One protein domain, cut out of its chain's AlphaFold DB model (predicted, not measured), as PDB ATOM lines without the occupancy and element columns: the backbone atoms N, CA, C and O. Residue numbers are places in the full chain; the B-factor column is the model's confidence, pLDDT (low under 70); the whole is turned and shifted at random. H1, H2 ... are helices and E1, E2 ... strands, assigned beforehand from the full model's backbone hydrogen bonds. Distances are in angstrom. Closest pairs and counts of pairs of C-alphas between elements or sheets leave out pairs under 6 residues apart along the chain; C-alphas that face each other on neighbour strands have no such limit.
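Overview. This is residues 19 to 106 and 118 to 123 of the 123 residues of an uncharacterized protein of Verrucomicrobiae bacterium Tous-C2TDCM (UniProt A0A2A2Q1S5). What would one see first? Two small sheets, the three-stranded E1 E2 E3 and the pair E4 E5, come together where E3 meets E4 and E5 and open from there as a loose V, with H2 over the space between E1 and E4. H3 bridges the two sheets at E2 and E5, while H1 packs on H2 with residues 21 to 25 and has its centre farther from the mean of the C-alphas than any other element. What is it made of? The printed part has 94 residues with three named helices and five named strands, in the order H1 H2 E1 E2 E3 H3 E4 E5, and is of the mixed class, helices and strands; both sheets are antiparallel, with the orders E1 - E2 - E3 and E4 - E5. How large is it? It is compact and rounded, with a radius of gyration of the C-alphas of 12.5 A and spans of 35 by 27 by 25 A.

Arrangement. How is the largest sheet built? E1, residues 56 to 62, E2, residues 65 to 70, and E3, residues 73 to 76, form a meander, each strand the antiparallel neighbour of the one before, and E1 and E2, like E2 and E3, are a hairpin. Between E1 and E2, at 163 degrees, N 59 and O 67 are within hydrogen-bond range at 2.7 A; between E2 and E3, at 150 degrees, N 68 and O 75 are at 2.8 A. What is on this sheet? H2, residues 41 to 49, is on it over E1 at a height of 8.3 A, from a local plane fitted to just 6 C-alphas, and only just runs along the strands, at 29 degrees to E1 on the local plane; their closest C-alphas, of Thr 43 and Val 56, are 5.7 A apart. H3, residues 79 to 89, only grazes the sheet with its residues 79 to 82. Where is the second sheet? E4, residues 97 to 104, and E5, residues 119 to 122, are antiparallel at 147 degrees, with N 100 and O 120 at 3.0 A. The closest C-alphas of E3 and E4, Gln 73 and Ile 103, are 7.4 A apart, and those of H3 and E5, Leu 81 and Leu 121, 6.0 A. How do the helices stand? H1, residues 19 to 30, touches H2 with residues 21 to 25 alone, closest at the C-alphas of Asp 21 and Cys 41, 4.7 A, at a steep tilt of 53 degrees, opposite ways; H1 and E1 are apart. H3 is close to H2 but not clearly touching, the closest C-alphas being those of Leu 42 and Leu 85, 7.8 A. Every O i to N i+4 pair is within hydrogen-bond range in H1, H2 and H3.

Along the chain. Where do the strands lie? E1 begins with C-alpha 56 at (-34.477, 2.924, -16.242) and is 18.7 A long, E2 16.4 A and E3 9.9 A. E4 is 22.3 A and E5 9.6 A, ending with C-alpha 122 at (-14.948, -1.249, -19.353). Where are the helices? H1 begins with C-alpha 19 at (-22.180, -8.127, -6.593) and is 16.6 A long, H2 is 12.4 A and H3 15.3 A.

Size, cuts and confidence. How far does it reach? The two C-alphas farthest apart, of Asp 30 and Gly 105, are 35.3 A apart. Is anything missing? Residues 107 to 117, in the link from E4 to E5, are not printed, and C-alphas 106 and 118 are 16.3 A apart across the cut; of the links that are printed whole, none is long. Where is confidence low? The mean pLDDT of the printed part is 78.6, and residues 32 to 34, 51 to 55, 103 to 106 and 118 to 123 are under 70.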
ATOM      1  N   ALA A  19     -21.658  -6.822  -7.001       87.19
ATOM      2  CA  ALA A  19     -22.180  -8.127  -6.593       87.19
ATOM      3  C   ALA A  19     -23.586  -8.007  -5.979       87.19
ATOM      4  O   ALA A  19     -24.472  -8.775  -6.337       87.19
ATOM      5  N   ASP A  20     -23.813  -6.968  -5.171       87.19
ATOM      6  CA  ASP A  20     -25.110  -6.667  -4.551       87.19
ATOM      7  C   ASP A  20     -26.225  -6.456  -5.600       87.19
ATOM      8  O   ASP A  20     -27.341  -6.943  -5.438       87.19
ATOM      9  N   ASP A  21     -25.911  -5.823  -6.742       87.19
ATOM     10  CA  ASP A  21     -26.871  -5.635  -7.840       87.19
ATOM     11  C   ASP A  21     -27.264  -6.975  -8.495       87.19
ATOM     12  O   ASP A  21     -28.396  -7.132  -8.968       87.19
ATOM     13  N   ILE A  22     -26.332  -7.933  -8.546       85.94
ATOM     14  CA  ILE A  22     -26.532  -9.280  -9.106       85.94
ATOM     15  C   ILE A  22     -27.340 -10.139  -8.130       85.94
ATOM     16  O   ILE A  22     -28.329 -10.748  -8.535       85.94
ATOM     17  N   GLU A  23     -26.983 -10.126  -6.845       87.69
ATOM     18  CA  GLU A  23     -27.718 -10.834  -5.791       87.69
ATOM     19  C   GLU A  23     -29.162 -10.325  -5.689       87.69
ATOM     20  O   GLU A  23     -30.104 -11.116  -5.683       87.69
ATOM     21  N   ALA A  24     -29.369  -9.005  -5.726       84.88
ATOM     22  CA  ALA A  24     -30.702  -8.407  -5.693       84.88
ATOM     23  C   ALA A  24     -31.541  -8.706  -6.951       84.88
ATOM     24  O   ALA A  24     -32.775  -8.664  -6.905       84.88
ATOM     25  N   MET A  25     -30.900  -8.973  -8.092       86.94
ATOM     26  CA  MET A  25     -31.586  -9.479  -9.283       86.94
ATOM     27  C   MET A  25     -32.031 -10.929  -9.076       86.94
ATOM     28  O   MET A  25     -33.177 -11.253  -9.384       86.94
ATOM     29  N   HIS A  26     -31.158 -11.794  -8.553       85.69
ATOM     30  CA  HIS A  26     -31.496 -13.196  -8.286       85.69
ATOM     31  C   HIS A  26     -32.610 -13.332  -7.245       85.69
ATOM     32  O   HIS A  26     -33.555 -14.076  -7.486       85.69
ATOM     33  N   ASP A  27     -32.566 -12.555  -6.162       85.25
ATOM     34  CA  ASP A  27     -33.621 -12.511  -5.138       85.25
ATOM     35  C   ASP A  27     -34.986 -12.095  -5.720       85.25
ATOM     36  O   ASP A  27     -36.027 -12.695  -5.430       85.25
ATOM     37  N   ALA A  28     -34.988 -11.115  -6.634       82.44
ATOM     38  CA  ALA A  28     -36.200 -10.688  -7.329       82.44
ATOM     39  C   ALA A  28     -36.753 -11.773  -8.272       82.44
ATOM     40  O   ALA A  28     -37.973 -11.945  -8.357       82.44
ATOM     41  N   TYR A  29     -35.873 -12.505  -8.964       81.00
ATOM     42  CA  TYR A  29     -36.264 -13.604  -9.852       81.00
ATOM     43  C   TYR A  29     -36.823 -14.792  -9.063       81.00
ATOM     44  O   TYR A  29     -37.840 -15.356  -9.470       81.00
ATOM     45  N   ASP A  30     -36.221 -15.124  -7.919       81.56
ATOM     46  CA  ASP A  30     -36.689 -16.193  -7.028       81.56
ATOM     47  C   ASP A  30     -38.052 -15.856  -6.397       81.56
ATOM     48  O   ASP A  30     -38.952 -16.694  -6.330       81.56
ATOM     49  N   SER A  31     -38.271 -14.580  -6.067       76.81
ATOM     50  CA  SER A  31     -39.544 -14.068  -5.540       76.81
ATOM     51  C   SER A  31     -40.693 -14.038  -6.566       76.81
ATOM     52  O   SER A  31     -41.806 -13.618  -6.240       76.81
ATOM     53  N   GLY A  32     -40.451 -14.439  -7.820       69.81
ATOM     54  CA  GLY A  32     -41.453 -14.431  -8.888       69.81
ATOM     55  C   GLY A  32     -41.801 -13.036  -9.423       69.81
ATOM     56  O   GLY A  32     -42.760 -12.896 -10.188       69.81
ATOM     57  N   MET A  33     -41.034 -11.997  -9.061       59.69
ATOM     58  CA  MET A  33     -41.152 -10.674  -9.679       59.69
ATOM     59  C   MET A  33     -40.468 -10.702 -11.049       59.69
ATOM     60  O   MET A  33     -39.252 -10.604 -11.186       59.69
ATOM     61  N   CYS A  34     -41.292 -10.873 -12.078       56.56
ATOM     62  CA  CYS A  34     -40.875 -11.308 -13.410       56.56
ATOM     63  C   CYS A  34     -40.544 -10.159 -14.386       56.56
ATOM     64  O   CYS A  34     -40.345 -10.391 -15.580       56.56
ATOM     65  N   ASP A  35     -40.484  -8.907 -13.919       70.62
ATOM     66  CA  ASP A  35     -40.138  -7.769 -14.776       70.62
ATOM     67  C   ASP A  35     -38.620  -7.691 -14.995       70.62
ATOM     68  O   ASP A  35     -37.934  -6.774 -14.541       70.62
ATOM     69  N   ILE A  36     -38.099  -8.641 -15.777       70.44
ATOM     70  CA  ILE A  36     -36.716  -8.698 -16.287       70.44
ATOM     71  C   ILE A  36     -36.304  -7.354 -16.915       70.44
ATOM     72  O   ILE A  36     -35.138  -6.972 -16.897       70.44
ATOM     73  N   SER A  37     -37.264  -6.588 -17.441       72.25
ATOM     74  CA  SER A  37     -37.041  -5.247 -17.984       72.25
ATOM     75  C   SER A  37     -36.611  -4.193 -16.959       72.25
ATOM     76  O   SER A  37     -35.993  -3.213 -17.363       72.25
ATOM     77  N   THR A  38     -36.934  -4.334 -15.673       73.31
ATOM     78  CA  THR A  38     -36.652  -3.305 -14.648       73.31
ATOM     79  C   THR A  38     -35.969  -3.848 -13.396       73.31
ATOM     80  O   THR A  38     -35.388  -3.069 -12.644       73.31
ATOM     81  N   ALA A  39     -36.011  -5.163 -13.172       72.94
ATOM     82  CA  ALA A  39     -35.461  -5.820 -11.987       72.94
ATOM     83  C   ALA A  39     -34.059  -6.429 -12.192       72.94
ATOM     84  O   ALA A  39     -33.551  -7.077 -11.280       72.94
ATOM     85  N   ASN A  40     -33.424  -6.224 -13.351       84.25
ATOM     86  CA  ASN A  40     -32.087  -6.755 -13.624       84.25
ATOM     87  C   ASN A  40     -30.969  -5.904 -12.986       84.25
ATOM     88  O   ASN A  40     -31.153  -4.725 -12.664       84.25
ATOM     89  N   CYS A  41     -29.790  -6.506 -12.830       86.50
ATOM     90  CA  CYS A  41     -28.621  -5.874 -12.216       86.50
ATOM     91  C   CYS A  41     -28.157  -4.608 -12.959       86.50
ATOM     92  O   CYS A  41     -27.773  -3.626 -12.329       86.50
ATOM     93  N   LEU A  42     -28.271  -4.570 -14.291       87.25
ATOM     94  CA  LEU A  42     -27.910  -3.406 -15.102       87.25
ATOM     95  C   LEU A  42     -28.832  -2.209 -14.816       87.25
ATOM     96  O   LEU A  42     -28.354  -1.100 -14.577       87.25
ATOM     97  N   THR A  43     -30.152  -2.407 -14.832       87.06
ATOM     98  CA  THR A  43     -31.112  -1.322 -14.579       87.06
ATOM     99  C   THR A  43     -31.017  -0.819 -13.146       87.06
ATOM    100  O   THR A  43     -31.151   0.384 -12.932       87.06
ATOM    101  N   ARG A  44     -30.720  -1.706 -12.186       84.75
ATOM    102  CA  ARG A  44     -30.452  -1.357 -10.780       84.75
ATOM    103  C   ARG A  44     -29.189  -0.517 -10.626       84.75
ATOM    104  O   ARG A  44     -29.274   0.581 -10.078       84.75
ATOM    105  N   ALA A  45     -28.069  -0.968 -11.184       86.81
ATOM    106  CA  ALA A  45     -26.801  -0.251 -11.115       86.81
ATOM    107  C   ALA A  45     -26.925   1.160 -11.716       86.81
ATOM    108  O   ALA A  45     -26.527   2.153 -11.102       86.81
ATOM    109  N   ILE A  46     -27.571   1.273 -12.883       83.75
ATOM    110  CA  ILE A  46     -27.838   2.566 -13.519       83.75
ATOM    111  C   ILE A  46     -28.776   3.409 -12.642       83.75
ATOM    112  O   ILE A  46     -28.462   4.561 -12.360       83.75
ATOM    113  N   ALA A  47     -29.902   2.866 -12.171       81.75
ATOM    114  CA  ALA A  47     -30.856   3.611 -11.345       81.75
ATOM    115  C   ALA A  47     -30.234   4.121 -10.037       81.75
ATOM    116  O   ALA A  47     -30.549   5.226  -9.603       81.75
ATOM    117  N   ARG A  48     -29.319   3.353  -9.439       80.75
ATOM    118  CA  ARG A  48     -28.560   3.741  -8.247       80.75
ATOM    119  C   ARG A  48     -27.659   4.947  -8.505       80.75
ATOM    120  O   ARG A  48     -27.595   5.849  -7.674       80.75
ATOM    121  N   GLN A  49     -27.009   4.985  -9.666       77.00
ATOM    122  CA  GLN A  49     -26.170   6.113 -10.069       77.00
ATOM    123  C   GLN A  49     -27.006   7.352 -10.441       77.00
ATOM    124  O   GLN A  49     -26.576   8.494 -10.256       77.00
ATOM    125  N   LEU A  50     -28.220   7.146 -10.954       73.75
ATOM    126  CA  LEU A  50     -29.144   8.214 -11.323       73.75
ATOM    127  C   LEU A  50     -29.927   8.708 -10.098       73.75
ATOM    128  O   LEU A  50     -30.999   8.209  -9.763       73.75
ATOM    129  N   CYS A  51     -29.442   9.770  -9.457       59.16
ATOM    130  CA  CYS A  51     -30.192  10.444  -8.397       59.16
ATOM    131  C   CYS A  51     -31.576  10.921  -8.900       59.16
ATOM    132  O   CYS A  51     -31.662  11.683  -9.867       59.16
ATOM    133  N   GLY A  52     -32.662  10.527  -8.218       56.09
ATOM    134  CA  GLY A  52     -33.978  11.172  -8.365       56.09
ATOM    135  C   GLY A  52     -35.127  10.348  -8.963       56.09
ATOM    136  O   GLY A  52     -35.991  10.931  -9.613       56.09
ATOM    137  N   GLY A  53     -35.177   9.027  -8.757       53.66
ATOM    138  CA  GLY A  53     -36.391   8.228  -9.021       53.66
ATOM    139  C   GLY A  53     -36.782   8.108 -10.498       53.66
ATOM    140  O   GLY A  53     -37.944   7.876 -10.826       53.66
ATOM    141  N   ARG A  54     -35.823   8.307 -11.406       62.25
ATOM    142  CA  ARG A  54     -36.068   8.263 -12.848       62.25
ATOM    143  C   ARG A  54     -36.043   6.823 -13.344       62.25
ATOM    144  O   ARG A  54     -35.192   6.035 -12.945       62.25
ATOM    145  N   GLN A  55     -36.993   6.498 -14.217       69.06
ATOM    146  CA  GLN A  55     -37.183   5.142 -14.717       69.06
ATOM    147  C   GLN A  55     -36.051   4.755 -15.671       69.06
ATOM    148  O   GLN A  55     -35.761   5.468 -16.633       69.06
ATOM    149  N   VAL A  56     -35.423   3.619 -15.373       82.06
ATOM    150  CA  VAL A  56     -34.477   2.924 -16.242       82.06
ATOM    151  C   VAL A  56     -35.153   1.641 -16.691       82.06
ATOM    152  O   VAL A  56     -35.676   0.901 -15.855       82.06
ATOM    153  N   ARG A  57     -35.161   1.370 -17.995       87.44
ATOM    154  CA  ARG A  57     -35.822   0.179 -18.533       87.44
ATOM    155  C   ARG A  57     -34.977  -0.509 -19.586       87.44
ATOM    156  O   ARG A  57     -34.592   0.098 -20.575       87.44
ATOM    157  N   LEU A  58     -34.761  -1.805 -19.420       87.62
ATOM    158  CA  LEU A  58     -34.170  -2.660 -20.438       87.62
ATOM    159  C   LEU A  58     -35.233  -3.073 -21.469       87.62
ATOM    160  O   LEU A  58     -36.231  -3.725 -21.144       87.62
ATOM    161  N   MET A  59     -34.994  -2.712 -22.725       87.94
ATOM    162  CA  MET A  59     -35.775  -3.079 -23.903       87.94
ATOM    163  C   MET A  59     -35.036  -4.154 -24.701       87.94
ATOM    164  O   MET A  59     -33.979  -3.908 -25.277       87.94
ATOM    165  N   ARG A  60     -35.589  -5.369 -24.765       84.69
ATOM    166  CA  ARG A  60     -35.020  -6.469 -25.557       84.69
ATOM    167  C   ARG A  60     -35.716  -6.560 -26.906       84.69
ATOM    168  O   ARG A  60     -36.920  -6.782 -26.967       84.69
ATOM    169  N   HIS A  61     -34.943  -6.450 -27.980       82.69
ATOM    170  CA  HIS A  61     -35.419  -6.624 -29.357       82.69
ATOM    171  C   HIS A  61     -35.099  -8.020 -29.914       82.69
ATOM    172  O   HIS A  61     -35.510  -8.359 -31.020       82.69
ATOM    173  N   GLY A  62     -34.349  -8.830 -29.164       79.75
ATOM    174  CA  GLY A  62     -33.998 -10.203 -29.507       79.75
ATOM    175  C   GLY A  62     -32.804 -10.704 -28.688       79.75
ATOM    176  O   GLY A  62     -32.326  -9.998 -27.802       79.75
ATOM    177  N   PRO A  63     -32.262 -11.893 -29.009       73.56
ATOM    178  CA  PRO A  63     -31.178 -12.510 -28.236       73.56
ATOM    179  C   PRO A  63     -29.824 -11.797 -28.379       73.56
ATOM    180  O   PRO A  63     -28.915 -12.041 -27.599       73.56
ATOM    181  N   LYS A  64     -29.664 -10.942 -29.396       79.19
ATOM    182  CA  LYS A  64     -28.409 -10.226 -29.699       79.19
ATOM    183  C   LYS A  64     -28.565  -8.708 -29.717       79.19
ATOM    184  O   LYS A  64     -27.658  -8.003 -30.145       79.19
ATOM    185  N   ARG A  65     -29.743  -8.205 -29.350       84.25
ATOM    186  CA  ARG A  65     -30.072  -6.782 -29.419       84.25
ATOM    187  C   ARG A  65     -30.938  -6.405 -28.235       84.25
ATOM    188  O   ARG A  65     -32.095  -6.819 -28.157       84.25
ATOM    189  N   ALA A  66     -30.385  -5.578 -27.365       87.75
ATOM    190  CA  ALA A  66     -31.146  -4.886 -26.350       87.75
ATOM    191  C   ALA A  66     -30.617  -3.464 -26.179       87.75
ATOM    192  O   ALA A  66     -29.457  -3.168 -26.469       87.75
ATOM    193  N   GLU A  67     -31.511  -2.601 -25.739       89.75
ATOM    194  CA  GLU A  67     -31.282  -1.189 -25.492       89.75
ATOM    195  C   GLU A  67     -31.727  -0.897 -24.063       89.75
ATOM    196  O   GLU A  67     -32.687  -1.492 -23.574       89.75
ATOM    197  N   VAL A  68     -31.046   0.010 -23.377       87.50
ATOM    198  CA  VAL A  68     -31.513   0.538 -22.099       87.50
ATOM    199  C   VAL A  68     -32.067   1.936 -22.320       87.50
ATOM    200  O   VAL A  68     -31.416   2.797 -22.903       87.50
ATOM    201  N   GLU A  69     -33.299   2.153 -21.888       86.12
ATOM    202  CA  GLU A  69     -33.921   3.462 -21.865       86.12
ATOM    203  C   GLU A  69     -33.544   4.167 -20.560       86.12
ATOM    204  O   GLU A  69     -33.847   3.680 -19.469       86.12
ATOM    205  N   VAL A  70     -32.866   5.307 -20.682       81.50
ATOM    206  CA  VAL A  70     -32.461   6.183 -19.582       81.50
ATOM    207  C   VAL A  70     -32.889   7.602 -19.935       81.50
ATOM    208  O   VAL A  70     -32.506   8.125 -20.975       81.50
ATOM    209  N   TRP A  71     -33.706   8.237 -19.089       76.62
ATOM    210  CA  TRP A  71     -34.235   9.594 -19.338       76.62
ATOM    211  C   TRP A  71     -34.954   9.751 -20.693       76.62
ATOM    212  O   TRP A  71     -34.899  10.811 -21.310       76.62
ATOM    213  N   GLY A  72     -35.618   8.693 -21.169       76.31
ATOM    214  CA  GLY A  72     -36.277   8.676 -22.480       76.31
ATOM    215  C   GLY A  72     -35.319   8.538 -23.672       76.31
ATOM    216  O   GLY A  72     -35.777   8.490 -24.811       76.31
ATOM    217  N   GLN A  73     -34.007   8.441 -23.436       77.69
ATOM    218  CA  GLN A  73     -33.019   8.105 -24.458       77.69
ATOM    219  C   GLN A  73     -32.762   6.603 -24.468       77.69
ATOM    220  O   GLN A  73     -32.581   5.995 -23.417       77.69
ATOM    221  N   ARG A  74     -32.711   6.005 -25.660       84.62
ATOM    222  CA  ARG A  74     -32.399   4.583 -25.834       84.62
ATOM    223  C   ARG A  74     -30.928   4.420 -26.152       84.62
ATOM    224  O   ARG A  74     -30.445   4.952 -27.149       84.62
ATOM    225  N   VAL A  75     -30.232   3.680 -25.300       83.75
ATOM    226  CA  VAL A  75     -28.811   3.394 -25.451       83.75
ATOM    227  C   VAL A  75     -28.646   1.914 -25.797       83.75
ATOM    228  O   VAL A  75     -28.970   1.063 -24.964       83.75
ATOM    229  N   PRO A  76     -28.154   1.567 -26.995       84.88
ATOM    230  CA  PRO A  76     -27.861   0.187 -27.343       84.88
ATOM    231  C   PRO A  76     -26.759  -0.381 -26.448       84.88
ATOM    232  O   PRO A  76     -25.730   0.259 -26.207       84.88
ATOM    233  N   LEU A  77     -26.977  -1.608 -25.976       85.56
ATOM    234  CA  LEU A  77     -25.981  -2.362 -25.222       85.56
ATOM    235  C   LEU A  77     -24.949  -2.972 -26.169       85.56
ATOM    236  O   LEU A  77     -25.297  -3.489 -27.237       85.56
ATOM    237  N   SER A  78     -23.679  -2.955 -25.764       85.75
ATOM    238  CA  SER A  78     -22.638  -3.703 -26.466       85.75
ATOM    239  C   SER A  78     -22.924  -5.207 -26.441       85.75
ATOM    240  O   SER A  78     -23.580  -5.734 -25.539       85.75
ATOM    241  N   ALA A  79     -22.398  -5.924 -27.437       84.50
ATOM    242  CA  ALA A  79     -22.522  -7.380 -27.504       84.50
ATOM    243  C   ALA A  79     -21.893  -8.077 -26.283       84.50
ATOM    244  O   ALA A  79     -22.436  -9.068 -25.803       84.50
ATOM    245  N   GLU A  80     -20.786  -7.537 -25.765       86.75
ATOM    246  CA  GLU A  80     -20.102  -8.052 -24.573       86.75
ATOM    247  C   GLU A  80     -20.972  -7.924 -23.325       86.75
ATOM    248  O   GLU A  80     -21.122  -8.884 -22.574       86.75
ATOM    249  N   LEU A  81     -21.612  -6.769 -23.132       85.75
ATOM    250  CA  LEU A  81     -22.502  -6.567 -21.997       85.75
ATOM    251  C   LEU A  81     -23.780  -7.398 -22.113       85.75
ATOM    252  O   LEU A  81     -24.252  -7.945 -21.122       85.75
ATOM    253  N   LEU A  82     -24.327  -7.526 -23.322       87.19
ATOM    254  CA  LEU A  82     -25.447  -8.424 -23.600       87.19
ATOM    255  C   LEU A  82     -25.117  -9.873 -23.238       87.19
ATOM    256  O   LEU A  82     -25.938 -10.558 -22.632       87.19
ATOM    257  N   GLN A  83     -23.919 -10.333 -23.603       87.81
ATOM    258  CA  GLN A  83     -23.451 -11.671 -23.264       87.81
ATOM    259  C   GLN A  83     -23.280 -11.830 -21.752       87.81
ATOM    260  O   GLN A  83     -23.790 -12.796 -21.192       87.81
ATOM    261  N   TRP A  84     -22.611 -10.878 -21.098       90.06
ATOM    262  CA  TRP A  84     -22.415 -10.875 -19.648       90.06
ATOM    263  C   TRP A  84     -23.755 -10.911 -18.898       90.06
ATOM    264  O   TRP A  84     -23.957 -11.761 -18.033       90.06
ATOM    265  N   LEU A  85     -24.716 -10.072 -19.302       87.75
ATOM    266  CA  LEU A  85     -26.051 -10.022 -18.705       87.75
ATOM    267  C   LEU A  85     -26.809 -11.337 -18.907       87.75
ATOM    268  O   LEU A  85     -27.458 -11.819 -17.986       87.75
ATOM    269  N   GLY A  86     -26.703 -11.944 -20.093       87.12
ATOM    270  CA  GLY A  86     -27.307 -13.247 -20.358       87.12
ATOM    271  C   GLY A  86     -26.757 -14.356 -19.454       87.12
ATOM    272  O   GLY A  86     -27.523 -15.215 -19.015       87.12
ATOM    273  N   ILE A  87     -25.457 -14.327 -19.140       88.81
ATOM    274  CA  ILE A  87     -24.836 -15.265 -18.191       88.81
ATOM    275  C   ILE A  87     -25.378 -15.006 -16.780       88.81
ATOM    276  O   ILE A  87     -25.855 -15.945 -16.145       88.81
ATOM    277  N   ALA A  88     -25.383 -13.745 -16.335       86.75
ATOM    278  CA  ALA A  88     -25.865 -13.352 -15.011       86.75
ATOM    279  C   ALA A  88     -27.328 -13.772 -14.773       86.75
ATOM    280  O   ALA A  88     -27.667 -14.340 -13.736       86.75
ATOM    281  N   GLU A  89     -28.202 -13.542 -15.754       84.56
ATOM    282  CA  GLU A  89     -29.621 -13.912 -15.686       84.56
ATOM    283  C   GLU A  89     -29.868 -15.417 -15.727       84.56
ATOM    284  O   GLU A  89     -30.862 -15.885 -15.180       84.56
ATOM    285  N   SER A  90     -28.976 -16.176 -16.364       84.56
ATOM    286  CA  SER A  90     -29.058 -17.640 -16.394       84.56
ATOM    287  C   SER A  90     -28.560 -18.283 -15.091       84.56
ATOM    288  O   SER A  90     -28.507 -19.508 -15.006       84.56
ATOM    289  N   GLY A  91     -28.159 -17.477 -14.100       82.00
ATOM    290  CA  GLY A  91     -27.541 -17.941 -12.857       82.00
ATOM    291  C   GLY A  91     -26.073 -18.345 -13.016       82.00
ATOM    292  O   GLY A  91     -25.538 -19.055 -12.170       82.00
ATOM    293  N   GLY A  92     -25.420 -17.941 -14.109       84.38
ATOM    294  CA  GLY A  92     -23.988 -18.149 -14.290       84.38
ATOM    295  C   GLY A  92     -23.167 -17.216 -13.401       84.38
ATOM    296  O   GLY A  92     -23.572 -16.087 -13.126       84.38
ATOM    297  N   GLU A  93     -21.997 -17.689 -12.975       84.19
ATOM    298  CA  GLU A  93     -21.049 -16.894 -12.192       84.19
ATOM    299  C   GLU A  93     -20.460 -15.776 -13.063       84.19
ATOM    300  O   GLU A  93     -19.922 -16.027 -14.146       84.19
ATOM    301  N   VAL A  94     -20.598 -14.534 -12.600       86.12
ATOM    302  CA  VAL A  94     -20.103 -13.341 -13.285       86.12
ATOM    303  C   VAL A  94     -19.434 -12.395 -12.295       86.12
ATOM    304  O   VAL A  94     -19.943 -12.162 -11.200       86.12
ATOM    305  N   ASP A  95     -18.304 -11.818 -12.696       87.00
ATOM    306  CA  ASP A  95     -17.639 -10.774 -11.919       87.00
ATOM    307  C   ASP A  95     -18.366  -9.424 -12.048       87.00
ATOM    308  O   ASP A  95     -18.929  -9.147 -13.113       87.00
ATOM    309  N   PRO A  96     -18.295  -8.550 -11.024       86.62
ATOM    310  CA  PRO A  96     -18.676  -7.140 -11.123       86.62
ATOM    311  C   PRO A  96     -18.005  -6.447 -12.314       86.62
ATOM    312  O   PRO A  96     -16.821  -6.673 -12.578       86.62
ATOM    313  N   VAL A  97     -18.733  -5.571 -13.010       85.44
ATOM    314  CA  VAL A  97     -18.229  -4.885 -14.213       85.44
ATOM    315  C   VAL A  97     -18.462  -3.385 -14.157       85.44
ATOM    316  O   VAL A  97     -19.535  -2.919 -13.765       85.44
ATOM    317  N   ASP A  98     -17.464  -2.627 -14.597       84.06
ATOM    318  CA  ASP A  98     -17.590  -1.199 -14.836       84.06
ATOM    319  C   ASP A  98     -18.161  -0.957 -16.247       84.06
ATOM    320  O   ASP A  98     -17.898  -1.662 -17.225       84.06
ATOM    321  N   LEU A  99     -19.029   0.037 -16.345       81.31
ATOM    322  CA  LEU A  99     -19.815   0.376 -17.518       81.31
ATOM    323  C   LEU A  99     -19.700   1.866 -17.776       81.31
ATOM    324  O   LEU A  99     -19.777   2.682 -16.858       81.31
ATOM    325  N   VAL A 100     -19.607   2.235 -19.047       78.88
ATOM    326  CA  VAL A 100     -19.688   3.634 -19.462       78.88
ATOM    327  C   VAL A 100     -20.918   3.818 -20.333       78.88
ATOM    328  O   VAL A 100     -21.047   3.221 -21.404       78.88
ATOM    329  N   LEU A 101     -21.827   4.660 -19.851       74.75
ATOM    330  CA  LEU A 101     -23.013   5.115 -20.556       74.75
ATOM    331  C   LEU A 101     -22.732   6.477 -21.183       74.75
ATOM    332  O   LEU A 101     -22.499   7.459 -20.480       74.75
ATOM    333  N   LEU A 102     -22.798   6.552 -22.507       71.25
ATOM    334  CA  LEU A 102     -22.739   7.818 -23.232       71.25
ATOM    335  C   LEU A 102     -24.168   8.308 -23.481       71.25
ATOM    336  O   LEU A 102     -24.835   7.834 -24.403       71.25
ATOM    337  N   ILE A 103     -24.649   9.224 -22.635       67.50
ATOM    338  CA  ILE A 103     -26.025   9.740 -22.674       67.50
ATOM    339  C   ILE A 103     -25.975  11.253 -22.894       67.50
ATOM    340  O   ILE A 103     -25.235  11.975 -22.220       67.50
ATOM    341  N   GLY A 104     -26.786  11.747 -23.831       59.34
ATOM    342  CA  GLY A 104     -27.030  13.179 -23.943       59.34
ATOM    343  C   GLY A 104     -27.785  13.627 -22.695       59.34
ATOM    344  O   GLY A 104     -28.841  13.091 -22.376       59.34
ATOM    345  N   GLY A 105     -27.230  14.568 -21.945       54.59
ATOM    346  CA  GLY A 105     -27.784  15.091 -20.706       54.59
ATOM    347  C   GLY A 105     -29.271  15.456 -20.818       54.59
ATOM    348  O   GLY A 105     -29.801  15.673 -21.908       54.59
ATOM    349  N   PRO A 106     -29.970  15.583 -19.678       52.94
ATOM    350  CA  PRO A 106     -31.434  15.637 -19.614       52.94
ATOM    351  C   PRO A 106     -32.093  16.813 -20.366       52.94
ATOM    352  O   PRO A 106     -33.311  16.819 -20.512       52.94
ATOM    353  N   SER A 118     -23.767   4.890 -27.064       56.28
ATOM    354  CA  SER A 118     -23.371   3.485 -26.979       56.28
ATOM    355  C   SER A 118     -23.010   3.177 -25.538       56.28
ATOM    356  O   SER A 118     -22.378   3.998 -24.869       56.28
ATOM    357  N   LEU A 119     -23.413   2.002 -25.070       55.97
ATOM    358  CA  LEU A 119     -23.059   1.510 -23.749       55.97
ATOM    359  C   LEU A 119     -21.961   0.463 -23.890       55.97
ATOM    360  O   LEU A 119     -22.168  -0.561 -24.543       55.97
ATOM    361  N   ALA A 120     -20.797   0.730 -23.304       66.69
ATOM    362  CA  ALA A 120     -19.636  -0.148 -23.385       66.69
ATOM    363  C   ALA A 120     -19.261  -0.690 -22.004       66.69
ATOM    364  O   ALA A 120     -19.353   0.017 -20.999       66.69
ATOM    365  N   LEU A 121     -18.825  -1.949 -21.984       59.00
ATOM    366  CA  LEU A 121     -18.229  -2.581 -20.816       59.00
ATOM    367  C   LEU A 121     -16.758  -2.166 -20.758       59.00
ATOM    368  O   LEU A 121     -16.043  -2.269 -21.754       59.00
ATOM    369  N   VAL A 122     -16.325  -1.667 -19.609       62.78
ATOM    370  CA  VAL A 122     -14.948  -1.249 -19.353       62.78
ATOM    371  C   VAL A 122     -14.473  -2.120 -18.199       62.78
ATOM    372  O   VAL A 122     -15.026  -2.041 -17.113       62.78
ATOM    373  N   ARG A 123     -13.546  -3.045 -18.462       51.81
ATOM    374  CA  ARG A 123     -13.008  -3.935 -17.419       51.81
ATOM    375  C   ARG A 123     -12.027  -3.202 -16.520       51.81
ATOM    376  O   ARG A 123     -11.261  -2.372 -17.063       51.81
TER     377      ARG A 123